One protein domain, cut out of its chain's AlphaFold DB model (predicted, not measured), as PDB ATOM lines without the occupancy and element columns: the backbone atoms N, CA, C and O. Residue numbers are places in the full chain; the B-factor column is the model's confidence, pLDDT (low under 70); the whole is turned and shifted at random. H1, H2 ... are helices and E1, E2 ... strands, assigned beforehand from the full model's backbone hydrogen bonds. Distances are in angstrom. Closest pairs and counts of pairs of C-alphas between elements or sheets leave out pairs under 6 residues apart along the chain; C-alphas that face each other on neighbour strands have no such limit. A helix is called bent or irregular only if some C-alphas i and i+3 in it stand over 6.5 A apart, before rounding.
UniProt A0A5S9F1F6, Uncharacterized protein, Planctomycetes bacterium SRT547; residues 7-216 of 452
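What this domain is: This is residues 7 to 216 of the 452 residues of an uncharacterized protein of Planctomycetes bacterium SRT547 (UniProt A0A5S9F1F6). One strongly twisted sheet of eight strands runs through the domain, with H2 tucked into one face and H3 and H4 packed on the other; the sheet curls round H2 and H3. The long strands E2 and E5 lie in one half with E3 and E4, the short parallel strands E6, E9 and E10 in the other, and the small hairpin E7 and E8 packs on H2. The 210 printed residues run E1 E2 E3 E4 H1 E5 H2 E6 E7 E8 H3 E9 H4 H5 E10 H6; the mixed sheet has the order E4 E3 E5 E2 E1 E6 E9 E10. The class is mixed, helices and strands, with 102 residues in named elements, under half. The whole is compact, radius of gyration of the C-alphas 16.0 A, spans 41 by 40 by 37 A.

Where its parts are: E1, residues 7 to 10, begins at C-alpha 7 (12.946, 28.576, 86.403). E2 is 22 to 29, 21.3 A long; E3 34 to 38; E4 44 to 46; H1 55 to 59; E5 63 to 70, 22.9 A. H2 is 90 to 100, 16.3 A; E6 114 to 117; E7 120 to 122; E8 134 to 136; H3 141 to 157, 24.7 A. H2 and H3 are irregular: C-alphas 91 and 94 are 7.2 A apart, 143 and 146 7.6 A. E9 is 162 to 165; H4 167 to 177, 15.2 A; H5 184 to 188; E10 197 to 200; H6, 206 to 212, ends at C-alpha 212 (4.411, 22.285, 80.019).

How they stand to each other: E1 and E2 form an antiparallel hairpin, N 9 to O 24 2.9 A. E2 is antiparallel to E5, N 25 to O 67 2.8 A. E1 is parallel to E6, N 8 to O 115 3.0 A. E9 and E10 are parallel, N 163 to O 197 2.9 A; with H4 and H5 they form a strand-helix-strand unit, two parallel neighbours with helices between. E5, H2, E6 form a split one, E2 and E1 between its strands, its crossover left-handed. H1 only grazes the sheet and touches H2, C-alphas 57 and 97 closest at 6.6 A. H3 touches H4, C-alphas 148 and 173 closest at 6.5 A. H5 touches H6, C-alphas 187 and 212 closest at 6.0 A; H6 is not on the sheet. In H4 and H6 every O i to N i+4 pair is within hydrogen-bond range; H2 has 5 of 7, H3 10 of 13, H1 and H5 0 of 1, with 2 of 2 O i to N i+3 pairs each.

The domain as a whole: The C-alphas of Ser 75 and Gly 126, the two farthest apart, are 48.2 A apart. The printed part has no cut. The long links are E1 to E2, E5 to H2, H2 to E6 and E7 to E8. Mean pLDDT of the printed part is 82.2; 37 residues are under 70, among them 46 to 56 and 81 to 89.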
ATOM      1  N   ILE A   7      13.265  27.432  87.251       95.31
ATOM      2  CA  ILE A   7      12.946  28.576  86.403       95.31
ATOM      3  C   ILE A   7      13.981  29.654  86.673       95.31
ATOM      4  O   ILE A   7      14.290  29.934  87.825       95.31
ATOM      5  N   GLY A   8      14.513  30.265  85.624       94.69
ATOM      6  CA  GLY A   8      15.425  31.391  85.751       94.69
ATOM      7  C   GLY A   8      15.375  32.302  84.539       94.69
ATOM      8  O   GLY A   8      14.611  32.076  83.599       94.69
ATOM      9  N   TYR A   9      16.215  33.325  84.550       93.19
ATOM     10  CA  TYR A   9      16.433  34.189  83.399       93.19
ATOM     11  C   TYR A   9      17.929  34.457  83.200       93.19
ATOM     12  O   TYR A   9      18.683  34.514  84.176       93.19
ATOM     13  N   PRO A  10      18.379  34.609  81.946       90.62
ATOM     14  CA  PRO A  10      19.728  35.054  81.654       90.62
ATOM     15  C   PRO A  10      19.809  36.574  81.785       90.62
ATOM     16  O   PRO A  10      18.884  37.302  81.408       90.62
ATOM     17  N   TYR A  11      20.927  37.056  82.306       80.25
ATOM     18  CA  TYR A  11      21.188  38.475  82.419       80.25
ATOM     19  C   TYR A  11      21.767  39.033  81.110       80.25
ATOM     20  O   TYR A  11      22.714  38.483  80.549       80.25
ATOM     21  N   ALA A  12      21.183  40.129  80.624       68.88
ATOM     22  CA  ALA A  12      21.628  40.854  79.437       68.88
ATOM     23  C   ALA A  12      22.788  41.779  79.811       68.88
ATOM     24  O   ALA A  12      22.574  42.921  80.209       68.88
ATOM     25  N   ASN A  13      24.017  41.273  79.745       70.50
ATOM     26  CA  ASN A  13      25.181  42.036  80.166       70.50
ATOM     27  C   ASN A  13      25.480  43.202  79.192       70.50
ATOM     28  O   ASN A  13      25.862  42.949  78.044       70.50
ATOM     29  N   PRO A  14      25.369  44.474  79.631       66.94
ATOM     30  CA  PRO A  14      25.615  45.633  78.772       66.94
ATOM     31  C   PRO A  14      27.108  45.870  78.494       66.94
ATOM     32  O   PRO A  14      27.463  46.695  77.658       66.94
ATOM     33  N   SER A  15      28.012  45.194  79.206       76.12
ATOM     34  CA  SER A  15      29.463  45.338  79.056       76.12
ATOM     35  C   SER A  15      30.153  43.970  79.163       76.12
ATOM     36  O   SER A  15      30.861  43.718  80.141       76.12
ATOM     37  N   PRO A  16      29.973  43.083  78.162       73.50
ATOM     38  CA  PRO A  16      30.455  41.696  78.188       73.50
ATOM     39  C   PRO A  16      31.976  41.569  78.324       73.50
ATOM     40  O   PRO A  16      32.460  40.571  78.846       73.50
ATOM     41  N   GLU A  17      32.739  42.583  77.913       80.44
ATOM     42  CA  GLU A  17      34.199  42.609  78.080       80.44
ATOM     43  C   GLU A  17      34.639  42.873  79.528       80.44
ATOM     44  O   GLU A  17      35.745  42.519  79.918       80.44
ATOM     45  N   LYS A  18      33.782  43.504  80.341       81.75
ATOM     46  CA  LYS A  18      34.118  43.952  81.704       81.75
ATOM     47  C   LYS A  18      33.417  43.149  82.789       81.75
ATOM     48  O   LYS A  18      33.952  42.993  83.885       81.75
ATOM     49  N   LEU A  19      32.204  42.696  82.500       81.25
ATOM     50  CA  LEU A  19      31.307  42.050  83.447       81.25
ATOM     51  C   LEU A  19      31.165  40.566  83.104       81.25
ATOM     52  O   LEU A  19      31.175  40.200  81.930       81.25
ATOM     53  N   ARG A  20      31.007  39.721  84.120       85.69
ATOM     54  CA  ARG A  20      30.746  38.286  83.943       85.69
ATOM     55  C   ARG A  20      29.367  38.050  83.338       85.69
ATOM     56  O   ARG A  20      28.423  38.788  83.623       85.69
ATOM     57  N   ASP A  21      29.242  36.987  82.548       85.56
ATOM     58  CA  ASP A  21      27.926  36.475  82.167       85.56
ATOM     59  C   ASP A  21      27.220  35.887  83.385       85.56
ATOM     60  O   ASP A  21      27.845  35.247  84.236       85.56
ATOM     61  N   VAL A  22      25.910  36.113  83.467       87.06
ATOM     62  CA  VAL A  22      25.124  35.763  84.646       87.06
ATOM     63  C   VAL A  22      23.776  35.172  84.274       87.06
ATOM     64  O   VAL A  22      23.103  35.606  83.342       87.06
ATOM     65  N   VAL A  23      23.358  34.193  85.065       91.25
ATOM     66  CA  VAL A  23      22.001  33.663  85.103       91.25
ATOM     67  C   VAL A  23      21.461  33.816  86.516       91.25
ATOM     68  O   VAL A  23      22.175  33.571  87.485       91.25
ATOM     69  N   VAL A  24      20.185  34.175  86.638       90.56
ATOM     70  CA  VAL A  24      19.486  34.175  87.921       90.56
ATOM     71  C   VAL A  24      18.460  33.052  87.939       90.56
ATOM     72  O   VAL A  24      17.536  33.020  87.127       90.56
ATOM     73  N   VAL A  25      18.626  32.123  88.875       93.00
ATOM     74  CA  VAL A  25      17.672  31.049  89.162       93.00
ATOM     75  C   VAL A  25      16.682  31.550  90.202       93.00
ATOM     76  O   VAL A  25      17.081  32.097  91.221       93.00
ATOM     77  N   LEU A  26      15.393  31.380  89.939       91.81
ATOM     78  CA  LEU A  26      14.319  31.942  90.741       91.81
ATOM     79  C   LEU A  26      13.650  30.888  91.617       91.81
ATOM     80  O   LEU A  26      13.332  29.778  91.178       91.81
ATOM     81  N   GLU A  27      13.343  31.298  92.840       90.06
ATOM     82  CA  GLU A  27      12.599  30.518  93.816       90.06
ATOM     83  C   GLU A  27      11.366  31.298  94.292       90.06
ATOM     84  O   GLU A  27      11.439  32.517  94.472       90.06
ATOM     85  N   PRO A  28      10.214  30.629  94.475       87.31
ATOM     86  CA  PRO A  28       9.014  31.267  95.000       87.31
ATOM     87  C   PRO A  28       9.239  31.730  96.443       87.31
ATOM     88  O   PRO A  28       9.804  31.008  97.263       87.31
ATOM     89  N   ASN A  29       8.732  32.917  96.768       81.88
ATOM     90  CA  ASN A  29       8.813  33.511  98.096       81.88
ATOM     91  C   ASN A  29       7.414  33.922  98.593       81.88
ATOM     92  O   ASN A  29       6.558  34.385  97.837       81.88
ATOM     93  N   ASN A  30       7.180  33.780  99.896       75.88
ATOM     94  CA  ASN A  30       5.953  34.219 100.559       75.88
ATOM     95  C   ASN A  30       5.811  35.748 100.594       75.88
ATOM     96  O   ASN A  30       4.691  36.251 100.684       75.88
ATOM     97  N   TYR A  31       6.916  36.489 100.516       71.88
ATOM     98  CA  TYR A  31       6.897  37.948 100.467       71.88
ATOM     99  C   TYR A  31       6.659  38.442  99.044       71.88
ATOM    100  O   TYR A  31       7.337  38.009  98.122       71.88
ATOM    101  N   ALA A  32       5.722  39.375  98.872       71.69
ATOM    102  CA  ALA A  32       5.388  39.926  97.563       71.69
ATOM    103  C   ALA A  32       6.539  40.749  96.945       71.69
ATOM    104  O   ALA A  32       7.179  41.577  97.611       71.69
ATOM    105  N   GLY A  33       6.726  40.570  95.634       75.12
ATOM    106  CA  GLY A  33       7.708  41.280  94.810       75.12
ATOM    107  C   GLY A  33       8.952  40.456  94.469       75.12
ATOM    108  O   GLY A  33       9.023  39.261  94.736       75.12
ATOM    109  N   TYR A  34       9.933  41.113  93.857       80.25
ATOM    110  CA  TYR A  34      11.261  40.567  93.585       80.25
ATOM    111  C   TYR A  34      12.263  41.523  94.216       80.25
ATOM    112  O   TYR A  34      12.340  42.674  93.801       80.25
ATOM    113  N   ARG A  35      12.907  41.111  95.311       67.00
ATOM    114  CA  ARG A  35      13.636  42.050  96.188       67.00
ATOM    115  C   ARG A  35      15.085  41.676  96.437       67.00
ATOM    116  O   ARG A  35      15.886  42.560  96.719       67.00
ATOM    117  N   GLU A  36      15.409  40.395  96.334       76.06
ATOM    118  CA  GLU A  36      16.731  39.888  96.672       76.06
ATOM    119  C   GLU A  36      17.214  38.851  95.669       76.06
ATOM    120  O   GLU A  36      16.447  38.033  95.147       76.06
ATOM    121  N   VAL A  37      18.519  38.881  95.454       80.94
ATOM    122  CA  VAL A  37      19.268  37.877  94.721       80.94
ATOM    123  C   VAL A  37      20.460  37.484  95.587       80.94
ATOM    124  O   VAL A  37      21.068  38.346  96.217       80.94
ATOM    125  N   ARG A  38      20.774  36.193  95.669       85.00
ATOM    126  CA  ARG A  38      21.874  35.666  96.485       85.00
ATOM    127  C   ARG A  38      22.979  35.098  95.608       85.00
ATOM    128  O   ARG A  38      22.673  34.484  94.590       85.00
ATOM    129  N   ASP A  39      24.241  35.272  95.979       81.69
ATOM    130  CA  ASP A  39      25.331  34.532  95.330       81.69
ATOM    131  C   ASP A  39      25.494  33.119  95.925       81.69
ATOM    132  O   ASP A  39      24.774  32.707  96.842       81.69
ATOM    133  N   SER A  40      26.470  32.370  95.407       72.50
ATOM    134  CA  SER A  40      26.837  31.041  95.911       72.50
ATOM    135  C   SER A  40      27.344  31.041  97.357       72.50
ATOM    136  O   SER A  40      27.332  29.995  97.995       72.50
ATOM    137  N   ASN A  41      27.779  32.195  97.871       76.12
ATOM    138  CA  ASN A  41      28.262  32.378  99.238       76.12
ATOM    139  C   ASN A  41      27.160  32.904 100.176       76.12
ATOM    140  O   ASN A  41      27.447  33.270 101.314       76.12
ATOM    141  N   HIS A  42      25.905  32.945  99.711       75.62
ATOM    142  CA  HIS A  42      24.749  33.495 100.422       75.62
ATOM    143  C   HIS A  42      24.810  35.002 100.714       75.62
ATOM    144  O   HIS A  42      24.017  35.497 101.517       75.62
ATOM    145  N   ASN A  43      25.674  35.753 100.029       78.62
ATOM    146  CA  ASN A  43      25.647  37.208 100.081       78.62
ATOM    147  C   ASN A  43      24.346  37.710  99.453       78.62
ATOM    148  O   ASN A  43      23.972  37.288  98.358       78.62
ATOM    149  N   ILE A  44      23.649  38.602 100.159       77.75
ATOM    150  CA  ILE A  44      22.357  39.145  99.734       77.75
ATOM    151  C   ILE A  44      22.586  40.440  98.957       77.75
ATOM    152  O   ILE A  44      23.168  41.396  99.467       77.75
ATOM    153  N   TYR A  45      22.062  40.484  97.737       73.94
ATOM    154  CA  TYR A  45      22.064  41.653  96.867       73.94
ATOM    155  C   TYR A  45      20.634  42.130  96.665       73.94
ATOM    156  O   TYR A  45      19.740  41.350  96.329       73.94
ATOM    157  N   VAL A  46      20.415  43.425  96.867       68.81
ATOM    158  CA  VAL A  46      19.103  44.055  96.742       68.81
ATOM    159  C   VAL A  46      18.983  44.668  95.352       68.81
ATOM    160  O   VAL A  46      19.915  45.300  94.846       68.81
ATOM    161  N   LEU A  47      17.828  44.484  94.721       64.00
ATOM    162  CA  LEU A  47      17.534  45.157  93.459       64.00
ATOM    163  C   LEU A  47      17.477  46.680  93.681       64.00
ATOM    164  O   LEU A  47      16.940  47.125  94.700       64.00
ATOM    165  N   PRO A  48      18.037  47.501  92.774       56.56
ATOM    166  CA  PRO A  48      17.993  48.952  92.902       56.56
ATOM    167  C   PRO A  48      16.557  49.446  93.100       56.56
ATOM    168  O   PRO A  48      15.652  49.031  92.390       56.56
ATOM    169  N   SER A  49      16.334  50.387  94.019       50.62
ATOM    170  CA  SER A  49      14.999  50.952  94.281       50.62
ATOM    171  C   SER A  49      14.400  51.716  93.091       50.62
ATOM    172  O   SER A  49      13.191  51.938  93.050       50.62
ATOM    173  N   SER A  50      15.234  52.114  92.128       47.81
ATOM    174  CA  SER A  50      14.841  52.702  90.842       47.81
ATOM    175  C   SER A  50      14.403  51.667  89.799       47.81
ATOM    176  O   SER A  50      13.875  52.052  88.761       47.81
ATOM    177  N   ASP A  51      14.635  50.378  90.055       48.50
ATOM    178  CA  ASP A  51      14.116  49.260  89.277       48.50
ATOM    179  C   ASP A  51      12.864  48.733  89.994       48.50
ATOM    180  O   ASP A  51      12.977  48.001  90.980       48.50
ATOM    181  N   PRO A  52      11.646  49.099  89.555       44.06
ATOM    182  CA  PRO A  52      10.423  48.621  90.198       44.06
ATOM    183  C   PRO A  52      10.221  47.103  90.034       44.06
ATOM    184  O   PRO A  52       9.223  46.564  90.523       44.06
ATOM    185  N   GLY A  53      11.122  46.417  89.315       52.00
ATOM    186  CA  GLY A  53      10.885  45.098  88.770       52.00
ATOM    187  C   GLY A  53       9.664  45.118  87.851       52.00
ATOM    188  O   GLY A  53       9.096  46.166  87.528       52.00
ATOM    189  N   PRO A  54       9.195  43.948  87.414       57.44
ATOM    190  CA  PRO A  54       7.924  43.863  86.728       57.44
ATOM    191  C   PRO A  54       6.773  44.272  87.662       57.44
ATOM    192  O   PRO A  54       6.508  43.556  88.636       57.44
ATOM    193  N   PRO A  55       5.980  45.314  87.333       64.06
ATOM    194  CA  PRO A  55       4.766  45.641  88.088       64.06
ATOM    195  C   PRO A  55       3.792  44.457  88.153       64.06
ATOM    196  O   PRO A  55       2.944  44.379  89.040       64.06
ATOM    197  N   ILE A  56       3.929  43.507  87.221       65.06
ATOM    198  CA  ILE A  56       3.161  42.265  87.154       65.06
ATOM    199  C   ILE A  56       3.280  41.420  88.439       65.06
ATOM    200  O   ILE A  56       2.328  40.722  88.782       65.06
ATOM    201  N   LEU A  57       4.385  41.511  89.196       73.06
ATOM    202  CA  LEU A  57       4.528  40.793  90.468       73.06
ATOM    203  C   LEU A  57       3.676  41.401  91.586       73.06
ATOM    204  O   LEU A  57       3.228  40.664  92.456       73.06
ATOM    205  N   ASN A  58       3.354  42.699  91.531       70.19
ATOM    206  CA  ASN A  58       2.407  43.320  92.472       70.19
ATOM    207  C   ASN A  58       0.987  42.752  92.327       70.19
ATOM    208  O   ASN A  58       0.148  42.918  93.210       70.19
ATOM    209  N   LEU A  59       0.706  42.091  91.201       66.31
ATOM    210  CA  LEU A  59      -0.559  41.407  90.945       66.31
ATOM    211  C   LEU A  59      -0.545  39.948  91.424       66.31
ATOM    212  O   LEU A  59      -1.577  39.278  91.371       66.31
ATOM    213  N   CYS A  60       0.609  39.447  91.863       71.81
ATOM    214  CA  CYS A  60       0.772  38.111  92.415       71.81
ATOM    215  C   CYS A  60       0.673  38.168  93.947       71.81
ATOM    216  O   CYS A  60       1.089  39.131  94.585       71.81
ATOM    217  N   HIS A  61       0.117  37.121  94.560       69.31
ATOM    218  CA  HIS A  61       0.067  37.004  96.025       69.31
ATOM    219  C   HIS A  61       1.392  36.525  96.638       69.31
ATOM    220  O   HIS A  61       1.563  36.594  97.851       69.31
ATOM    221  N   HIS A  62       2.304  36.042  95.796       72.31
ATOM    222  CA  HIS A  62       3.629  35.547  96.142       72.31
ATOM    223  C   HIS A  62       4.669  36.341  95.356       72.31
ATOM    224  O   HIS A  62       4.374  36.859  94.275       72.31
ATOM    225  N   GLY A  63       5.868  36.450  95.910       81.50
ATOM    226  CA  GLY A  63       7.017  37.004  95.216       81.50
ATOM    227  C   GLY A  63       8.032  35.933  94.871       81.50
ATOM    228  O   GLY A  63       7.723  34.740  94.837       81.50
ATOM    229  N   VAL A  64       9.249  36.379  94.594       87.25
ATOM    230  CA  VAL A  64      10.362  35.529  94.181       87.25
ATOM    231  C   VAL A  64      11.676  36.047  94.754       87.25
ATOM    232  O   VAL A  64      11.851  37.249  94.962       87.25
ATOM    233  N   SER A  65      12.597  35.129  95.006       88.00
ATOM    234  CA  SER A  65      14.004  35.393  95.318       88.00
ATOM    235  C   SER A  65      14.887  34.767  94.244       88.00
ATOM    236  O   SER A  65      14.509  33.769  93.632       88.00
ATOM    237  N   GLY A  66      16.050  35.362  93.994       88.75
ATOM    238  CA  GLY A  66      17.005  34.876  93.002       88.75
ATOM    239  C   GLY A  66      18.246  34.237  93.624       88.75
ATOM    240  O   GLY A  66      18.654  34.592  94.727       88.75
ATOM    241  N   THR A  67      18.893  33.332  92.897       90.06
ATOM    242  CA  THR A  67      20.269  32.878  93.138       90.06
ATOM    243  C   THR A  67      21.084  33.031  91.860       90.06
ATOM    244  O   THR A  67      20.634  32.631  90.786       90.06
ATOM    245  N   ILE A  68      22.267  33.626  91.966       89.06
ATOM    246  CA  ILE A  68      23.152  33.934  90.842       89.06
ATOM    247  C   ILE A  68      24.013  32.722  90.493       89.06
ATOM    248  O   ILE A  68      24.611  32.096  91.366       89.06
ATOM    249  N   ILE A  69      24.122  32.439  89.198       89.19
ATOM    250  CA  ILE A  69      25.172  31.612  88.604       89.19
ATOM    251  C   ILE A  69      25.983  32.523  87.682       89.19
ATOM    252  O   ILE A  69      25.437  33.044  86.708       89.19
ATOM    253  N   GLU A  70      27.265  32.718  87.984       87.94
ATOM    254  CA  GLU A  70      28.165  33.566  87.193       87.94
ATOM    255  C   GLU A  70      29.188  32.749  86.402       87.94
ATOM    256  O   GLU A  70      29.552  31.628  86.769       87.94
ATOM    257  N   GLN A  71      29.703  33.362  85.340       86.12
ATOM    258  CA  GLN A  71      30.844  32.855  84.597       86.12
ATOM    259  C   GLN A  71      32.075  32.755  85.498       86.12
ATOM    260  O   GLN A  71      32.422  33.699  86.209       86.12
ATOM    261  N   ASN A  72      32.787  31.632  85.402       85.56
ATOM    262  CA  ASN A  72      34.057  31.441  86.093       85.56
ATOM    263  C   ASN A  72      35.209  32.142  85.346       85.56
ATOM    264  O   ASN A  72      36.091  31.491  84.793       85.56
ATOM    265  N   ASP A  73      35.145  33.471  85.267       83.31
ATOM    266  CA  ASP A  73      36.182  34.328  84.694       83.31
ATOM    267  C   ASP A  73      36.557  35.415  85.708       83.31
ATOM    268  O   ASP A  73      35.851  36.412  85.898       83.31
ATOM    269  N   HIS A  74      37.678  35.200  86.394       81.31
ATOM    270  CA  HIS A  74      38.165  36.106  87.429       81.31
ATOM    271  C   HIS A  74      38.750  37.413  86.880       81.31
ATOM    272  O   HIS A  74      38.898  38.355  87.654       81.31
ATOM    273  N   SER A  75      39.040  37.496  85.574       83.06
ATOM    274  CA  SER A  75      39.474  38.746  84.934       83.06
ATOM    275  C   SER A  75      38.321  39.743  84.769       83.06
ATOM    276  O   SER A  75      38.545  40.950  84.690       83.06
ATOM    277  N   LYS A  76      37.080  39.240  84.777       84.25
ATOM    278  CA  LYS A  76      35.857  40.034  84.693       84.25
ATOM    279  C   LYS A  76      35.243  40.272  86.064       84.25
ATOM    280  O   LYS A  76      35.370  39.487  87.008       84.25
ATOM    281  N   THR A  77      34.517  41.375  86.141       82.38
ATOM    282  CA  THR A  77      33.871  41.858  87.355       82.38
ATOM    283  C   THR A  77      32.499  41.196  87.528       82.38
ATOM    284  O   THR A  77      31.761  41.032  86.557       82.38
ATOM    285  N   SER A  78      32.137  40.810  88.754       77.62
ATOM    286  CA  SER A  78      30.771  40.356  89.065       77.62
ATOM    287  C   SER A  78      29.756  41.477  88.822       77.62
ATOM    288  O   SER A  78      30.065  42.651  89.032       77.62
ATOM    289  N   ILE A  79      28.535  41.128  88.407       73.31
ATOM    290  CA  ILE A  79      27.435  42.106  88.304       73.31
ATOM    291  C   ILE A  79      26.818  42.433  89.671       73.31
ATOM    292  O   ILE A  79      26.075  43.408  89.805       73.31
ATOM    293  N   ALA A  80      27.086  41.586  90.665       71.75
ATOM    294  CA  ALA A  80      26.582  41.671  92.020       71.75
ATOM    295  C   ALA A  80      27.664  42.307  92.899       71.75
ATOM    296  O   ALA A  80      28.561  41.645  93.422       71.75
ATOM    297  N   GLN A  81      27.607  43.630  93.038       68.75
ATOM    298  CA  GLN A  81      28.601  44.406  93.779       68.75
ATOM    299  C   GLN A  81      27.935  45.367  94.750       68.75
ATOM    300  O   GLN A  81      26.870  45.914  94.471       68.75
ATOM    301  N   ASN A  82      28.590  45.611  95.887       58.38
ATOM    302  CA  ASN A  82      28.164  46.616  96.867       58.38
ATOM    303  C   ASN A  82      26.691  46.455  97.301       58.38
ATOM    304  O   ASN A  82      25.959  47.436  97.432       58.38
ATOM    305  N   GLY A  83      26.233  45.207  97.459       51.44
ATOM    306  CA  GLY A  83      24.856  44.893  97.852       51.44
ATOM    307  C   GLY A  83      23.797  45.214  96.792       51.44
ATOM    308  O   GLY A  83      22.613  45.256  97.121       51.44
ATOM    309  N   ARG A  84      24.191  45.444  95.531       59.38
ATOM    310  CA  ARG A  84      23.289  45.726  94.408       59.38
ATOM    311  C   ARG A  84      23.570  44.805  93.227       59.38
ATOM    312  O   ARG A  84      24.717  44.455  92.961       59.38
ATOM    313  N   ILE A  85      22.517  44.455  92.498       61.38
ATOM    314  CA  ILE A  85      22.615  43.858  91.164       61.38
ATOM    315  C   ILE A  85      22.213  44.923  90.142       61.38
ATOM    316  O   ILE A  85      21.081  45.405  90.138       61.38
ATOM    317  N   ASN A  86      23.154  45.353  89.305       54.56
ATOM    318  CA  ASN A  86      22.846  46.294  88.231       54.56
ATOM    319  C   ASN A  86      22.210  45.496  87.106       54.56
ATOM    320  O   ASN A  86      22.941  44.797  86.408       54.56
ATOM    321  N   GLY A  87      20.880  45.559  86.972       52.12
ATOM    322  CA  GLY A  87      20.215  44.777  85.944       52.12
ATOM    323  C   GLY A  87      18.705  44.696  85.939       52.12
ATOM    324  O   GLY A  87      18.140  43.659  86.273       52.12
ATOM    325  N   ALA A  88      18.081  45.765  85.458       53.38
ATOM    326  CA  ALA A  88      16.649  45.855  85.215       53.38
ATOM    327  C   ALA A  88      16.335  45.554  83.745       53.38
ATOM    328  O   ALA A  88      16.971  46.114  82.853       53.38
ATOM    329  N   GLY A  89      15.327  44.727  83.461       66.94
ATOM    330  CA  GLY A  89      14.897  44.518  82.081       66.94
ATOM    331  C   GLY A  89      13.491  43.949  81.942       66.94
ATOM    332  O   GLY A  89      13.090  43.035  82.655       66.94
ATOM    333  N   VAL A  90      12.745  44.430  80.949       80.62
ATOM    334  CA  VAL A  90      11.438  43.864  80.558       80.62
ATOM    335  C   VAL A  90      11.564  42.380  80.169       80.62
ATOM    336  O   VAL A  90      10.628  41.604  80.337       80.62
ATOM    337  N   SER A  91      12.750  41.952  79.738       84.88
ATOM    338  CA  SER A  91      13.015  40.577  79.315       84.88
ATOM    339  C   SER A  91      12.949  39.516  80.430       84.88
ATOM    340  O   SER A  91      12.790  38.343  80.116       84.88
ATOM    341  N   MET A  92      13.005  39.873  81.722       87.50
ATOM    342  CA  MET A  92      12.876  38.894  82.826       87.50
ATOM    343  C   MET A  92      11.427  38.645  83.283       87.50
ATOM    344  O   MET A  92      11.181  37.758  84.105       87.50
ATOM    345  N   GLN A  93      10.449  39.399  82.767       87.62
ATOM    346  CA  GLN A  93       9.057  39.357  83.237       87.62
ATOM    347  C   GLN A  93       8.452  37.952  83.187       87.62
ATOM    348  O   GLN A  93       7.820  37.518  84.154       87.62
ATOM    349  N   LEU A  94       8.677  37.232  82.082       90.75
ATOM    350  CA  LEU A  94       8.168  35.877  81.892       90.75
ATOM    351  C   LEU A  94       8.662  34.907  82.977       90.75
ATOM    352  O   LEU A  94       7.858  34.194  83.584       90.75
ATOM    353  N   ALA A  95       9.968  34.910  83.249       93.19
ATOM    354  CA  ALA A  95      10.575  34.038  84.250       93.19
ATOM    355  C   ALA A  95      10.032  34.327  85.655       93.19
ATOM    356  O   ALA A  95       9.657  33.404  86.378       93.19
ATOM    357  N   LEU A  96       9.934  35.609  86.015       89.44
ATOM    358  CA  LEU A  96       9.483  36.050  87.334       89.44
ATOM    359  C   LEU A  96       8.042  35.626  87.630       89.44
ATOM    360  O   LEU A  96       7.771  35.095  88.708       89.44
ATOM    361  N   VAL A  97       7.124  35.794  86.673       89.12
ATOM    362  CA  VAL A  97       5.725  35.380  86.869       89.12
ATOM    363  C   VAL A  97       5.599  33.869  86.984       89.12
ATOM    364  O   VAL A  97       4.898  33.388  87.869       89.12
ATOM    365  N   LEU A  98       6.275  33.099  86.129       91.88
ATOM    366  CA  LEU A  98       6.205  31.639  86.208       91.88
ATOM    367  C   LEU A  98       6.808  31.114  87.519       91.88
ATOM    368  O   LEU A  98       6.223  30.229  88.144       91.88
ATOM    369  N   ALA A  99       7.924  31.692  87.969       92.06
ATOM    370  CA  ALA A  99       8.565  31.319  89.224       92.06
ATOM    371  C   ALA A  99       7.694  31.620  90.453       92.06
ATOM    372  O   ALA A  99       7.631  30.788  91.354       92.06
ATOM    373  N   ALA A 100       6.952  32.735  90.469       88.75
ATOM    374  CA  ALA A 100       6.060  33.093  91.579       88.75
ATOM    375  C   ALA A 100       4.945  32.057  91.832       88.75
ATOM    376  O   ALA A 100       4.426  31.957  92.944       88.75
ATOM    377  N   PHE A 101       4.569  31.282  90.808       88.06
ATOM    378  CA  PHE A 101       3.565  30.217  90.907       88.06
ATOM    379  C   PHE A 101       4.164  28.805  90.925       88.06
ATOM    380  O   PHE A 101       3.413  27.829  91.006       88.06
ATOM    381  N   ALA A 102       5.490  28.669  90.837       90.12
ATOM    382  CA  ALA A 102       6.151  27.376  90.896       90.12
ATOM    383  C   ALA A 102       6.061  26.779  92.309       90.12
ATOM    384  O   ALA A 102       6.134  27.489  93.306       90.12
ATOM    385  N   GLN A 103       5.931  25.454  92.398       87.81
ATOM    386  CA  GLN A 103       5.998  24.735  93.665       87.81
ATOM    387  C   GLN A 103       6.863  23.487  93.503       87.81
ATOM    388  O   GLN A 103       6.567  22.610  92.687       87.81
ATOM    389  N   TYR A 104       7.920  23.402  94.304       84.50
ATOM    390  CA  TYR A 104       8.898  22.319  94.258       84.50
ATOM    391  C   TYR A 104       8.686  21.309  95.394       84.50
ATOM    392  O   TYR A 104       8.092  21.623  96.426       84.50
ATOM    393  N   GLU A 105       9.180  20.079  95.221       76.31
ATOM    394  CA  GLU A 105       9.385  19.173  96.359       76.31
ATOM    395  C   GLU A 105      10.498  19.729  97.237       76.31
ATOM    396  O   GLU A 105      11.608  19.945  96.742       76.31
ATOM    397  N   HIS A 106      10.216  19.923  98.530       57.06
ATOM    398  CA  HIS A 106      11.263  20.157  99.519       57.06
ATOM    399  C   HIS A 106      12.365  19.098  99.325       57.06
ATOM    400  O   HIS A 106      12.068  17.913  99.174       57.06
ATOM    401  N   ASN A 107      13.619  19.553  99.249       53.66
ATOM    402  CA  ASN A 107      14.846  18.771  99.021       53.66
ATOM    403  C   ASN A 107      15.154  18.306  97.582       53.66
ATOM    404  O   ASN A 107      16.190  17.676  97.384       53.66
ATOM    405  N   LYS A 108      14.341  18.622  96.557       62.00
ATOM    406  CA  LYS A 108      14.659  18.240  95.155       62.00
ATOM    407  C   LYS A 108      14.795  19.389  94.164       62.00
ATOM    408  O   LYS A 108      15.244  19.145  93.048       62.00
ATOM    409  N   ALA A 109      14.448  20.621  94.542       73.06
ATOM    410  CA  ALA A 109      14.466  21.768  93.627       73.06
ATOM    411  C   ALA A 109      15.824  21.943  92.919       73.06
ATOM    412  O   ALA A 109      15.864  22.106  91.703       73.06
ATOM    413  N   GLN A 110      16.931  21.812  93.655       77.31
ATOM    414  CA  GLN A 110      18.291  21.987  93.131       77.31
ATOM    415  C   GLN A 110      18.702  20.934  92.084       77.31
ATOM    416  O   GLN A 110      19.535  21.226  91.229       77.31
ATOM    417  N   ASN A 111      18.081  19.750  92.097       83.25
ATOM    418  CA  ASN A 111      18.386  18.654  91.169       83.25
ATOM    419  C   ASN A 111      17.539  18.691  89.888       83.25
ATOM    420  O   ASN A 111      17.746  17.877  88.990       83.25
ATOM    421  N   LEU A 112      16.572  19.607  89.786       90.62
ATOM    422  CA  LEU A 112      15.729  19.710  88.598       90.62
ATOM    423  C   LEU A 112      16.486  20.380  87.436       90.62
ATOM    424  O   LEU A 112      17.309  21.276  87.663       90.62
ATOM    425  N   PRO A 113      16.196  20.013  86.179       93.38
ATOM    426  CA  PRO A 113      16.741  20.708  85.016       93.38
ATOM    427  C   PRO A 113      16.359  22.195  85.026       93.38
ATOM    428  O   PRO A 113      15.256  22.560  85.437       93.38
ATOM    429  N   LEU A 114      17.279  23.057  84.590       95.56
ATOM    430  CA  LEU A 114      17.093  24.509  84.551       95.56
ATOM    431  C   LEU A 114      16.561  24.950  83.186       95.56
ATOM    432  O   LEU A 114      17.166  24.649  82.159       95.56
ATOM    433  N   VAL A 115      15.458  25.693  83.191       97.25
ATOM    434  CA  VAL A 115      14.912  26.381  82.018       97.25
ATOM    435  C   VAL A 115      15.057  27.876  82.230       97.25
ATOM    436  O   VAL A 115      14.643  28.414  83.260       97.25
ATOM    437  N   LEU A 116      15.632  28.543  81.236       97.25
ATOM    438  CA  LEU A 116      15.778  29.987  81.226       97.25
ATOM    439  C   LEU A 116      14.759  30.613  80.291       97.25
ATOM    440  O   LEU A 116      14.500  30.084  79.213       97.25
ATOM    441  N   LEU A 117      14.177  31.731  80.708       95.62
ATOM    442  CA  LEU A 117      13.165  32.436  79.931       95.62
ATOM    443  C   LEU A 117      13.553  33.900  79.773       95.62
ATOM    444  O   LEU A 117      13.980  34.538  80.736       95.62
ATOM    445  N   SER A 118      13.382  34.430  78.565       93.31
ATOM    446  CA  SER A 118      13.610  35.843  78.277       93.31
ATOM    447  C   SER A 118      12.503  36.386  77.377       93.31
ATOM    448  O   SER A 118      12.539  36.181  76.172       93.31
ATOM    449  N   ALA A 119      11.494  37.030  77.966       90.50
ATOM    450  CA  ALA A 119      10.374  37.639  77.247       90.50
ATOM    451  C   ALA A 119       9.617  38.658  78.118       90.50
ATOM    452  O   ALA A 119       9.646  38.586  79.354       90.50
ATOM    453  N   ALA A 120       8.884  39.558  77.458       87.69
ATOM    454  CA  ALA A 120       7.885  40.415  78.087       87.69
ATOM    455  C   ALA A 120       6.565  39.661  78.302       87.69
ATOM    456  O   ALA A 120       6.283  38.654  77.646       87.69
ATOM    457  N   ILE A 121       5.714  40.208  79.170       84.12
ATOM    458  CA  ILE A 121       4.324  39.772  79.310       84.12
ATOM    459  C   ILE A 121       3.396  40.925  78.934       84.12
ATOM    460  O   ILE A 121       3.465  42.006  79.517       84.12
ATOM    461  N   ALA A 122       2.461  40.672  78.021       81.19
ATOM    462  CA  ALA A 122       1.363  41.584  77.736       81.19
ATOM    463  C   ALA A 122       0.076  41.114  78.411       81.19
ATOM    464  O   ALA A 122      -0.352  39.968  78.259       81.19
ATOM    465  N   LYS A 123      -0.564  42.033  79.134       76.19
ATOM    466  CA  LYS A 123      -1.801  41.783  79.872       76.19
ATOM    467  C   LYS A 123      -2.895  42.754  79.417       76.19
ATOM    468  O   LYS A 123      -2.653  43.961  79.452       76.19
ATOM    469  N   PRO A 124      -4.106  42.278  79.082       69.69
ATOM    470  CA  PRO A 124      -5.254  43.153  78.888       69.69
ATOM    471  C   PRO A 124      -5.585  43.947  80.160       69.69
ATOM    472  O   PRO A 124      -5.392  43.472  81.288       69.69
ATOM    473  N   ILE A 125      -6.107  45.161  79.991       69.38
ATOM    474  CA  ILE A 125      -6.520  46.020  81.106       69.38
ATOM    475  C   ILE A 125      -7.580  45.288  81.944       69.38
ATOM    476  O   ILE A 125      -8.505  44.682  81.413       69.38
ATOM    477  N   GLY A 126      -7.418  45.297  83.271       62.19
ATOM    478  CA  GLY A 126      -8.346  44.641  84.204       62.19
ATOM    479  C   GLY A 126      -8.264  43.108  84.274       62.19
ATOM    480  O   GLY A 126      -8.851  42.521  85.181       62.19
ATOM    481  N   ALA A 127      -7.503  42.447  83.395       66.69
ATOM    482  CA  ALA A 127      -7.405  40.989  83.386       66.69
ATOM    483  C   ALA A 127      -6.454  40.436  84.476       66.69
ATOM    484  O   ALA A 127      -5.527  41.138  84.905       66.69
ATOM    485  N   PRO A 128      -6.635  39.190  84.957       68.00
ATOM    486  CA  PRO A 128      -5.687  38.526  85.847       68.00
ATOM    487  C   PRO A 128      -4.313  38.327  85.182       68.00
ATOM    488  O   PRO A 128      -4.258  38.004  83.997       68.00
ATOM    489  N   PRO A 129      -3.202  38.422  85.938       64.50
ATOM    490  CA  PRO A 129      -1.829  38.400  85.407       64.50
ATOM    491  C   PRO A 129      -1.408  37.088  84.729       64.50
ATOM    492  O   PRO A 129      -0.319  37.028  84.176       64.50
ATOM    493  N   PHE A 130      -2.241  36.046  84.777       78.25
ATOM    494  CA  PHE A 130      -1.874  34.717  84.298       78.25
ATOM    495  C   PHE A 130      -2.803  34.146  83.232       78.25
ATOM    496  O   PHE A 130      -2.333  33.521  82.297       78.25
ATOM    497  N   LEU A 131      -4.119  34.320  83.364       78.38
ATOM    498  CA  LEU A 131      -5.077  33.607  82.512       78.38
ATOM    499  C   LEU A 131      -5.222  34.219  81.126       78.38
ATOM    500  O   LEU A 131      -5.382  33.483  80.161       78.38
ATOM    501  N   ASP A 132      -5.114  35.540  81.052       74.44
ATOM    502  CA  ASP A 132      -5.317  36.299  79.819       74.44
ATOM    503  C   ASP A 132      -4.013  36.993  79.384       74.44
ATOM    504  O   ASP A 132      -4.012  37.886  78.540       74.44
ATOM    505  N   ALA A 133      -2.893  36.611  80.004       81.62
ATOM    506  CA  ALA A 133      -1.574  37.138  79.708       81.62
ATOM    507  C   ALA A 133      -0.938  36.389  78.529       81.62
ATOM    508  O   ALA A 133      -0.994  35.157  78.442       81.62
ATOM    509  N   THR A 134      -0.301  37.153  77.647       84.12
ATOM    510  CA  THR A 134       0.392  36.664  76.449       84.12
ATOM    511  C   THR A 134       1.879  36.978  76.534       84.12
ATOM    512  O   THR A 134       2.287  37.935  77.196       84.12
ATOM    513  N   ILE A 135       2.685  36.144  75.887       88.25
ATOM    514  CA  ILE A 135       4.133  36.323  75.774       88.25
ATOM    515  C   ILE A 135       4.393  37.280  74.607       88.25
ATOM    516  O   ILE A 135       3.705  37.199  73.591       88.25
ATOM    517  N   LYS A 136       5.317  38.230  74.788       87.06
ATOM    518  CA  LYS A 136       5.698  39.192  73.745       87.06
ATOM    519  C   LYS A 136       7.195  39.484  73.742       87.06
ATOM    520  O   LYS A 136       7.899  39.302  74.737       87.06
ATOM    521  N   THR A 137       7.646  40.031  72.622       87.44
ATOM    522  CA  THR A 137       8.952  40.675  72.470       87.44
ATOM    523  C   THR A 137       9.068  41.916  73.360       87.44
ATOM    524  O   THR A 137       8.070  42.562  73.677       87.44
ATOM    525  N   TYR A 138      10.292  42.255  73.769       81.38
ATOM    526  CA  TYR A 138      10.580  43.378  74.680       81.38
ATOM    527  C   TYR A 138      11.387  44.520  74.038       81.38
ATOM    528  O   TYR A 138      11.652  45.512  74.710       81.38
ATOM    529  N   CYS A 139      11.798  44.370  72.779       81.94
ATOM    530  CA  CYS A 139      12.559  45.354  72.003       81.94
ATOM    531  C   CYS A 139      12.354  45.123  70.496       81.94
ATOM    532  O   CYS A 139      11.719  44.135  70.090       81.94
ATOM    533  N   ASP A 140      12.897  46.014  69.674       81.19
ATOM    534  CA  ASP A 140      12.852  45.905  68.219       81.19
ATOM    535  C   ASP A 140      13.837  44.857  67.687       81.19
ATOM    536  O   ASP A 140      14.855  44.542  68.300       81.19
ATOM    537  N   ALA A 141      13.527  44.285  66.520       78.38
ATOM    538  CA  ALA A 141      14.302  43.179  65.946       78.38
ATOM    539  C   ALA A 141      15.765  43.557  65.647       78.38
ATOM    540  O   ALA A 141      16.651  42.712  65.744       78.38
ATOM    541  N   ASN A 142      16.021  44.825  65.321       76.50
ATOM    542  CA  ASN A 142      17.359  45.315  64.982       76.50
ATOM    543  C   ASN A 142      18.264  45.483  66.212       76.50
ATOM    544  O   ASN A 142      19.477  45.585  66.069       76.50
ATOM    545  N   GLU A 143      17.685  45.509  67.412       77.38
ATOM    546  CA  GLU A 143      18.393  45.801  68.664       77.38
ATOM    547  C   GLU A 143      18.669  44.534  69.490       77.38
ATOM    548  O   GLU A 143      19.370  44.583  70.499       77.38
ATOM    549  N   VAL A 144      18.107  43.390  69.081       83.06
ATOM    550  CA  VAL A 144      18.021  42.195  69.932       83.06
ATOM    551  C   VAL A 144      19.088  41.139  69.640       83.06
ATOM    552  O   VAL A 144      19.360  40.311  70.505       83.06
ATOM    553  N   GLU A 145      19.701  41.143  68.452       85.44
ATOM    554  CA  GLU A 145      20.529  40.025  67.969       85.44
ATOM    555  C   GLU A 145      21.733  39.717  68.877       85.44
ATOM    556  O   GLU A 145      21.913  38.581  69.321       85.44
ATOM    557  N   GLU A 146      22.558  40.718  69.189       83.75
ATOM    558  CA  GLU A 146      23.710  40.504  70.071       83.75
ATOM    559  C   GLU A 146      23.282  40.118  71.493       83.75
ATOM    560  O   GLU A 146      23.942  39.308  72.149       83.75
ATOM    561  N   ASP A 147      22.173  40.688  71.970       86.31
ATOM    562  CA  ASP A 147      21.623  40.416  73.296       86.31
ATOM    563  C   ASP A 147      21.190  38.947  73.434       86.31
ATOM    564  O   ASP A 147      21.565  38.266  74.390       86.31
ATOM    565  N   ILE A 148      20.469  38.399  72.451       90.38
ATOM    566  CA  ILE A 148      19.997  37.003  72.504       90.38
ATOM    567  C   ILE A 148      21.129  35.988  72.363       90.38
ATOM    568  O   ILE A 148      21.064  34.923  72.981       90.38
ATOM    569  N   ILE A 149      22.193  36.313  71.623       90.38
ATOM    570  CA  ILE A 149      23.394  35.468  71.552       90.38
ATOM    571  C   ILE A 149      24.079  35.419  72.925       90.38
ATOM    572  O   ILE A 149      24.400  34.331  73.412       90.38
ATOM    573  N   LYS A 150      24.246  36.568  73.593       87.81
ATOM    574  CA  LYS A 150      24.804  36.636  74.957       87.81
ATOM    575  C   LYS A 150      23.954  35.831  75.943       87.81
ATOM    576  O   LYS A 150      24.482  35.013  76.694       87.81
ATOM    577  N   LYS A 151      22.626  35.960  75.873       91.81
ATOM    578  CA  LYS A 151      21.687  35.176  76.693       91.81
ATOM    579  C   LYS A 151      21.784  33.674  76.447       91.81
ATOM    580  O   LYS A 151      21.706  32.895  77.397       91.81
ATOM    581  N   TYR A 152      21.981  33.256  75.199       93.94
ATOM    582  CA  TYR A 152      22.209  31.854  74.864       93.94
ATOM    583  C   TYR A 152      23.533  31.333  75.437       93.94
ATOM    584  O   TYR A 152      23.576  30.238  76.001       93.94
ATOM    585  N   ASN A 153      24.603  32.123  75.363       91.44
ATOM    586  CA  ASN A 153      25.890  31.759  75.954       91.44
ATOM    587  C   ASN A 153      25.802  31.645  77.483       91.44
ATOM    588  O   ASN A 153      26.273  30.653  78.043       91.44
ATOM    589  N   ALA A 154      25.104  32.572  78.144       90.81
ATOM    590  CA  ALA A 154      24.802  32.485  79.571       90.81
ATOM    591  C   ALA A 154      23.973  31.226  79.906       90.81
ATOM    592  O   ALA A 154      24.247  30.532  80.888       90.81
ATOM    593  N   ALA A 155      23.007  30.859  79.057       94.38
ATOM    594  CA  ALA A 155      22.239  29.625  79.216       94.38
ATOM    595  C   ALA A 155      23.114  28.368  79.110       94.38
ATOM    596  O   ALA A 155      22.976  27.444  79.916       94.38
ATOM    597  N   LYS A 156      24.048  28.347  78.154       93.12
ATOM    598  CA  LYS A 156      25.022  27.263  77.989       93.12
ATOM    599  C   LYS A 156      25.950  27.159  79.201       93.12
ATOM    600  O   LYS A 156      26.156  26.064  79.715       93.12
ATOM    601  N   MET A 157      26.461  28.289  79.691       91.31
ATOM    602  CA  MET A 157      27.289  28.370  80.899       91.31
ATOM    603  C   MET A 157      26.567  27.779  82.118       91.31
ATOM    604  O   MET A 157      27.138  26.963  82.839       91.31
ATOM    605  N   ALA A 158      25.297  28.133  82.319       91.50
ATOM    606  CA  ALA A 158      24.493  27.631  83.431       91.50
ATOM    607  C   ALA A 158      23.995  26.182  83.244       91.50
ATOM    608  O   ALA A 158      23.239  25.691  84.084       91.50
ATOM    609  N   LYS A 159      24.388  25.498  82.155       94.44
ATOM    610  CA  LYS A 159      23.912  24.153  81.784       94.44
ATOM    611  C   LYS A 159      22.380  24.069  81.756       94.44
ATOM    612  O   LYS A 159      21.783  23.089  82.212       94.44
ATOM    613  N   ALA A 160      21.730  25.125  81.268       95.94
ATOM    614  CA  ALA A 160      20.288  25.134  81.075       95.94
ATOM    615  C   ALA A 160      19.905  24.160  79.954       95.94
ATOM    616  O   ALA A 160      20.581  24.078  78.931       95.94
ATOM    617  N   VAL A 161      18.795  23.444  80.127       97.12
ATOM    618  CA  VAL A 161      18.300  22.505  79.106       97.12
ATOM    619  C   VAL A 161      17.535  23.215  77.991       97.12
ATOM    620  O   VAL A 161      17.391  22.681  76.895       97.12
ATOM    621  N   ALA A 162      17.030  24.422  78.257       97.31
ATOM    622  CA  ALA A 162      16.296  25.214  77.283       97.31
ATOM    623  C   ALA A 162      16.405  26.716  77.567       97.31
ATOM    624  O   ALA A 162      16.440  27.139  78.728       97.31
ATOM    625  N   LEU A 163      16.387  27.495  76.487       97.31
ATOM    626  CA  LEU A 163      16.175  28.936  76.484       97.31
ATOM    627  C   LEU A 163      14.863  29.234  75.746       97.31
ATOM    628  O   LEU A 163      14.745  28.984  74.545       97.31
ATOM    629  N   VAL A 164      13.881  29.749  76.482       96.94
ATOM    630  CA  VAL A 164      12.562  30.126  75.965       96.94
ATOM    631  C   VAL A 164      12.569  31.601  75.581       96.94
ATOM    632  O   VAL A 164      12.860  32.456  76.423       96.94
ATOM    633  N   LEU A 165      12.218  31.886  74.329       95.25
ATOM    634  CA  LEU A 165      12.193  33.220  73.731       95.25
ATOM    635  C   LEU A 165      10.867  33.450  72.983       95.25
ATOM    636  O   LEU A 165      10.212  32.479  72.587       95.25
ATOM    637  N   PRO A 166      10.483  34.713  72.726       93.31
ATOM    638  CA  PRO A 166       9.501  35.041  71.699       93.31
ATOM    639  C   PRO A 166       9.885  34.380  70.373       93.31
ATOM    640  O   PRO A 166      11.069  34.248  70.055       93.31
ATOM    641  N   THR A 167       8.898  33.961  69.589       92.69
ATOM    642  CA  THR A 167       9.093  33.229  68.330       92.69
ATOM    643  C   THR A 167       9.997  33.998  67.375       92.69
ATOM    644  O   THR A 167      10.923  33.417  66.809       92.69
ATOM    645  N   ARG A 168       9.804  35.319  67.262       92.31
ATOM    646  CA  ARG A 168      10.685  36.196  66.475       92.31
ATOM    647  C   ARG A 168      12.152  36.046  66.892       92.31
ATOM    648  O   ARG A 168      13.005  35.754  66.060       92.31
ATOM    649  N   ASP A 169      12.432  36.212  68.181       93.62
ATOM    650  CA  ASP A 169      13.792  36.222  68.729       93.62
ATOM    651  C   ASP A 169      14.424  34.820  68.665       93.62
ATOM    652  O   ASP A 169      15.604  34.673  68.347       93.62
ATOM    653  N   ALA A 170      13.622  33.770  68.869       95.06
ATOM    654  CA  ALA A 170      14.039  32.382  68.689       95.06
ATOM    655  C   ALA A 170      14.501  32.099  67.251       95.06
ATOM    656  O   ALA A 170      15.519  31.434  67.060       95.06
ATOM    657  N   HIS A 171      13.787  32.615  66.243       95.06
ATOM    658  CA  HIS A 171      14.172  32.464  64.839       95.06
ATOM    659  C   HIS A 171      15.452  33.230  64.495       95.06
ATOM    660  O   HIS A 171      16.313  32.668  63.817       95.06
ATOM    661  N   ILE A 172      15.623  34.455  65.004       94.06
ATOM    662  CA  ILE A 172      16.865  35.226  64.817       94.06
ATOM    663  C   ILE A 172      18.053  34.452  65.411       94.06
ATOM    664  O   ILE A 172      19.051  34.209  64.729       94.06
ATOM    665  N   LEU A 173      17.927  33.982  66.656       95.25
ATOM    666  CA  LEU A 173      18.980  33.209  67.321       95.25
ATOM    667  C   LEU A 173      19.290  31.896  66.585       95.25
ATOM    668  O   LEU A 173      20.451  31.526  66.413       95.25
ATOM    669  N   SER A 174      18.247  31.198  66.136       95.56
ATOM    670  CA  SER A 174      18.344  29.952  65.373       95.56
ATOM    671  C   SER A 174      19.140  30.118  64.082       95.56
ATOM    672  O   SER A 174      20.014  29.294  63.809       95.56
ATOM    673  N   GLN A 175      18.890  31.190  63.326       94.88
ATOM    674  CA  GLN A 175      19.634  31.502  62.105       94.88
ATOM    675  C   GLN A 175      21.115  31.755  62.399       94.88
ATOM    676  O   GLN A 175      21.980  31.234  61.697       94.88
ATOM    677  N   LYS A 176      21.418  32.502  63.467       93.88
ATOM    678  CA  LYS A 176      22.798  32.843  63.845       93.88
ATOM    679  C   LYS A 176      23.594  31.646  64.349       93.88
ATOM    680  O   LYS A 176      24.775  31.525  64.044       93.88
ATOM    681  N   LEU A 177      22.954  30.750  65.097       93.38
ATOM    682  CA  LEU A 177      23.605  29.569  65.670       93.38
ATOM    683  C   LEU A 177      23.488  28.312  64.800       93.38
ATOM    684  O   LEU A 177      24.047  27.282  65.173       93.38
ATOM    685  N   GLN A 178      22.760  28.380  63.680       93.94
ATOM    686  CA  GLN A 178      22.418  27.235  62.825       93.94
ATOM    687  C   GLN A 178      21.772  26.083  63.616       93.94
ATOM    688  O   GLN A 178      22.095  24.908  63.442       93.94
ATOM    689  N   GLN A 179      20.855  26.421  64.524       93.31
ATOM    690  CA  GLN A 179      20.157  25.458  65.381       93.31
ATOM    691  C   GLN A 179      18.662  25.451  65.109       93.31
ATOM    692  O   GLN A 179      18.085  26.466  64.741       93.31
ATOM    693  N   LYS A 180      18.001  24.316  65.338       94.88
ATOM    694  CA  LYS A 180      16.550  24.196  65.172       94.88
ATOM    695  C   LYS A 180      15.796  24.916  66.300       94.88
ATOM    696  O   LYS A 180      16.075  24.681  67.475       94.88
ATOM    697  N   VAL A 181      14.791  25.719  65.936       95.69
ATOM    698  CA  VAL A 181      13.767  26.209  66.875       95.69
ATOM    699  C   VAL A 181      12.804  25.073  67.213       95.69
ATOM    700  O   VAL A 181      12.284  24.404  66.319       95.69
ATOM    701  N   ASN A 182      12.558  24.862  68.502       94.69
ATOM    702  CA  ASN A 182      11.597  23.885  69.000       94.69
ATOM    703  C   ASN A 182      10.342  24.588  69.515       94.69
ATOM    704  O   ASN A 182      10.397  25.721  69.993       94.69
ATOM    705  N   ASP A 183       9.212  23.893  69.453       91.88
ATOM    706  CA  ASP A 183       7.993  24.321  70.129       91.88
ATOM    707  C   ASP A 183       8.010  23.923  71.621       91.88
ATOM    708  O   ASP A 183       8.843  23.141  72.088       91.88
ATOM    709  N   ILE A 184       7.046  24.434  72.389       91.88
ATOM    710  CA  ILE A 184       6.905  24.141  73.825       91.88
ATOM    711  C   ILE A 184       6.607  22.662  74.146       91.88
ATOM    712  O   ILE A 184       6.691  22.242  75.305       91.88
ATOM    713  N   THR A 185       6.239  21.834  73.164       90.62
ATOM    714  CA  THR A 185       5.997  20.402  73.384       90.62
ATOM    715  C   THR A 185       7.284  19.627  73.640       90.62
ATOM    716  O   THR A 185       7.216  18.558  74.249       90.62
ATOM    717  N   ILE A 186       8.445  20.213  73.326       92.31
ATOM    718  CA  ILE A 186       9.770  19.661  73.628       92.31
ATOM    719  C   ILE A 186       9.950  19.329  75.120       92.31
ATOM    720  O   ILE A 186      10.595  18.343  75.462       92.31
ATOM    721  N   PHE A 187       9.273  20.051  76.023       91.81
ATOM    722  CA  PHE A 187       9.270  19.778  77.470       91.81
ATOM    723  C   PHE A 187       8.577  18.461  77.875       91.81
ATOM    724  O   PHE A 187       8.520  18.115  79.055       91.81
ATOM    725  N   ARG A 188       8.004  17.714  76.923       87.88
ATOM    726  CA  ARG A 188       7.516  16.341  77.144       87.88
ATOM    727  C   ARG A 188       8.627  15.297  77.007       87.88
ATOM    728  O   ARG A 188       8.410  14.152  77.387       87.88
ATOM    729  N   GLN A 189       9.777  15.684  76.462       88.88
ATOM    730  CA  GLN A 189      10.922  14.816  76.206       88.88
ATOM    731  C   GLN A 189      11.997  14.994  77.287       88.88
ATOM    732  O   GLN A 189      12.009  15.981  78.027       88.88
ATOM    733  N   GLN A 190      12.921  14.037  77.372       84.50
ATOM    734  CA  GLN A 190      14.112  14.170  78.206       84.50
ATOM    735  C   GLN A 190      15.148  15.031  77.473       84.50
ATOM    736  O   GLN A 190      15.622  14.663  76.403       84.50
ATOM    737  N   LEU A 191      15.476  16.188  78.048       87.94
ATOM    738  CA  LEU A 191      16.398  17.157  77.453       87.94
ATOM    739  C   LEU A 191      17.809  16.989  78.023       87.94
ATOM    740  O   LEU A 191      17.971  16.782  79.227       87.94
ATOM    741  N   SER A 192      18.815  17.108  77.158       83.69
ATOM    742  CA  SER A 192      20.227  17.169  77.557       83.69
ATOM    743  C   SER A 192      20.585  18.567  78.076       83.69
ATOM    744  O   SER A 192      19.983  19.561  77.672       83.69
ATOM    745  N   ASN A 193      21.573  18.650  78.968       82.00
ATOM    746  CA  ASN A 193      22.104  19.905  79.509       82.00
ATOM    747  C   ASN A 193      23.420  20.355  78.842       82.00
ATOM    748  O   ASN A 193      24.024  21.328  79.292       82.00
ATOM    749  N   GLU A 194      23.871  19.674  77.780       81.44
ATOM    750  CA  GLU A 194      25.090  20.038  77.040       81.44
ATOM    751  C   GLU A 194      24.929  21.323  76.218       81.44
ATOM    752  O   GLU A 194      25.842  22.150  76.140       81.44
ATOM    753  N   LYS A 195      23.766  21.485  75.578       88.50
ATOM    754  CA  LYS A 195      23.401  22.666  74.792       88.50
ATOM    755  C   LYS A 195      21.931  23.002  75.049       88.50
ATOM    756  O   LYS A 195      21.096  22.112  74.886       88.50
ATOM    757  N   PRO A 196      21.601  24.254  75.406       94.81
ATOM    758  CA  PRO A 196      20.215  24.646  75.603       94.81
ATOM    759  C   PRO A 196      19.426  24.511  74.299       94.81
ATOM    760  O   PRO A 196      19.838  25.038  73.267       94.81
ATOM    761  N   CYS A 197      18.263  23.865  74.337       96.62
ATOM    762  CA  CYS A 197      17.328  23.928  73.218       96.62
ATOM    763  C   CYS A 197      16.779  25.355  73.073       96.62
ATOM    764  O   CYS A 197      16.373  25.969  74.062       96.62
ATOM    765  N   ILE A 198      16.707  25.867  71.843       96.88
ATOM    766  CA  ILE A 198      15.995  27.116  71.543       96.88
ATOM    767  C   ILE A 198      14.505  26.789  71.444       96.88
ATOM    768  O   ILE A 198      14.117  25.943  70.632       96.88
ATOM    769  N   VAL A 199      13.683  27.433  72.273       95.94
ATOM    770  CA  VAL A 199      12.234  27.203  72.333       95.94
ATOM    771  C   VAL A 199      11.487  28.498  72.033       95.94
ATOM    772  O   VAL A 199      11.669  29.493  72.731       95.94
ATOM    773  N   ALA A 200      10.634  28.471  71.012       93.25
ATOM    774  CA  ALA A 200       9.752  29.577  70.658       93.25
ATOM    775  C   ALA A 200       8.451  29.537  71.475       93.25
ATOM    776  O   ALA A 200       7.887  28.459  71.698       93.25
ATOM    777  N   ALA A 201       7.978  30.705  71.919       86.50
ATOM    778  CA  ALA A 201       6.822  30.817  72.807       86.50
ATOM    779  C   ALA A 201       5.821  31.950  72.482       86.50
ATOM    780  O   ALA A 201       5.012  32.270  73.352       86.50
ATOM    781  N   ASP A 202       5.806  32.526  71.272       68.56
ATOM    782  CA  ASP A 202       4.683  33.406  70.881       68.56
ATOM    783  C   ASP A 202       3.437  32.584  70.493       68.56
ATOM    784  O   ASP A 202       3.531  31.392  70.203       68.56
ATOM    785  N   ASP A 203       2.254  33.207  70.568       61.50
ATOM    786  CA  ASP A 203       0.908  32.616  70.376       61.50
ATOM    787  C   ASP A 203       0.467  31.578  71.421       61.50
ATOM    788  O   ASP A 203      -0.653  31.059  71.395       61.50
ATOM    789  N   VAL A 204       1.315  31.323  72.412       63.06
ATOM    790  CA  VAL A 204       1.019  30.453  73.542       63.06
ATOM    791  C   VAL A 204       0.566  31.309  74.722       63.06
ATOM    792  O   VAL A 204       1.267  32.207  75.188       63.06
ATOM    793  N   SER A 205      -0.619  31.008  75.256       76.69
ATOM    794  CA  SER A 205      -1.069  31.621  76.509       76.69
ATOM    795  C   SER A 205      -0.112  31.247  77.651       76.69
ATOM    796  O   SER A 205       0.333  30.100  77.750       76.69
ATOM    797  N   LEU A 206       0.175  32.178  78.564       87.25
ATOM    798  CA  LEU A 206       1.029  31.904  79.727       87.25
ATOM    799  C   LEU A 206       0.645  30.612  80.504       87.25
ATOM    800  O   LEU A 206       1.549  29.867  80.900       87.25
ATOM    801  N   PRO A 207      -0.652  30.253  80.663       87.81
ATOM    802  CA  PRO A 207      -1.066  28.993  81.280       87.81
ATOM    803  C   PRO A 207      -0.610  27.736  80.545       87.81
ATOM    804  O   PRO A 207      -0.338  26.718  81.187       87.81
ATOM    805  N   GLN A 208      -0.535  27.784  79.217       89.00
ATOM    806  CA  GLN A 208      -0.113  26.645  78.417       89.00
ATOM    807  C   GLN A 208       1.382  26.381  78.618       89.00
ATOM    808  O   GLN A 208       1.749  25.255  78.959       89.00
ATOM    809  N   LEU A 209       2.235  27.408  78.540       92.19
ATOM    810  CA  LEU A 209       3.659  27.267  78.869       92.19
ATOM    811  C   LEU A 209       3.853  26.746  80.304       92.19
ATOM    812  O   LEU A 209       4.599  25.794  80.535       92.19
ATOM    813  N   ALA A 210       3.115  27.299  81.268       91.88
ATOM    814  CA  ALA A 210       3.180  26.873  82.661       91.88
ATOM    815  C   ALA A 210       2.838  25.386  82.859       91.88
ATOM    816  O   ALA A 210       3.515  24.685  83.617       91.88
ATOM    817  N   ALA A 211       1.821  24.878  82.157       90.94
ATOM    818  CA  ALA A 211       1.457  23.464  82.196       90.94
ATOM    819  C   ALA A 211       2.586  22.567  81.654       90.94
ATOM    820  O   ALA A 211       2.899  21.529  82.251       90.94
ATOM    821  N   HIS A 212       3.251  22.987  80.575       92.31
ATOM    822  CA  HIS A 212       4.411  22.285  80.019       92.31
ATOM    823  C   HIS A 212       5.601  22.261  80.992       92.31
ATOM    824  O   HIS A 212       6.211  21.210  81.175       92.31
ATOM    825  N   LEU A 213       5.832  23.343  81.740       91.62
ATOM    826  CA  LEU A 213       6.833  23.389  82.818       91.62
ATOM    827  C   LEU A 213       6.411  22.624  84.093       91.62
ATOM    828  O   LEU A 213       7.197  22.431  85.022       91.62
ATOM    829  N   GLY A 214       5.168  22.139  84.142       89.31
ATOM    830  CA  GLY A 214       4.621  21.358  85.251       89.31
ATOM    831  C   GLY A 214       4.089  22.183  86.424       89.31
ATOM    832  O   GLY A 214       3.850  21.632  87.497       89.31
ATOM    833  N   ILE A 215       3.882  23.487  86.234       90.00
ATOM    834  CA  ILE A 215       3.290  24.363  87.245       90.00
ATOM    835  C   ILE A 215       1.809  24.004  87.404       90.00
ATOM    836  O   ILE A 215       1.032  24.019  86.445       90.00
ATOM    837  N   CYS A 216       1.398  23.673  88.629       86.31
ATOM    838  CA  CYS A 216       0.036  23.224  88.893       86.31
ATOM    839  C   CYS A 216      -0.984  24.345  88.667       86.31
ATOM    840  O   CYS A 216      -0.902  25.423  89.257       86.31
TER     841      CYS A 216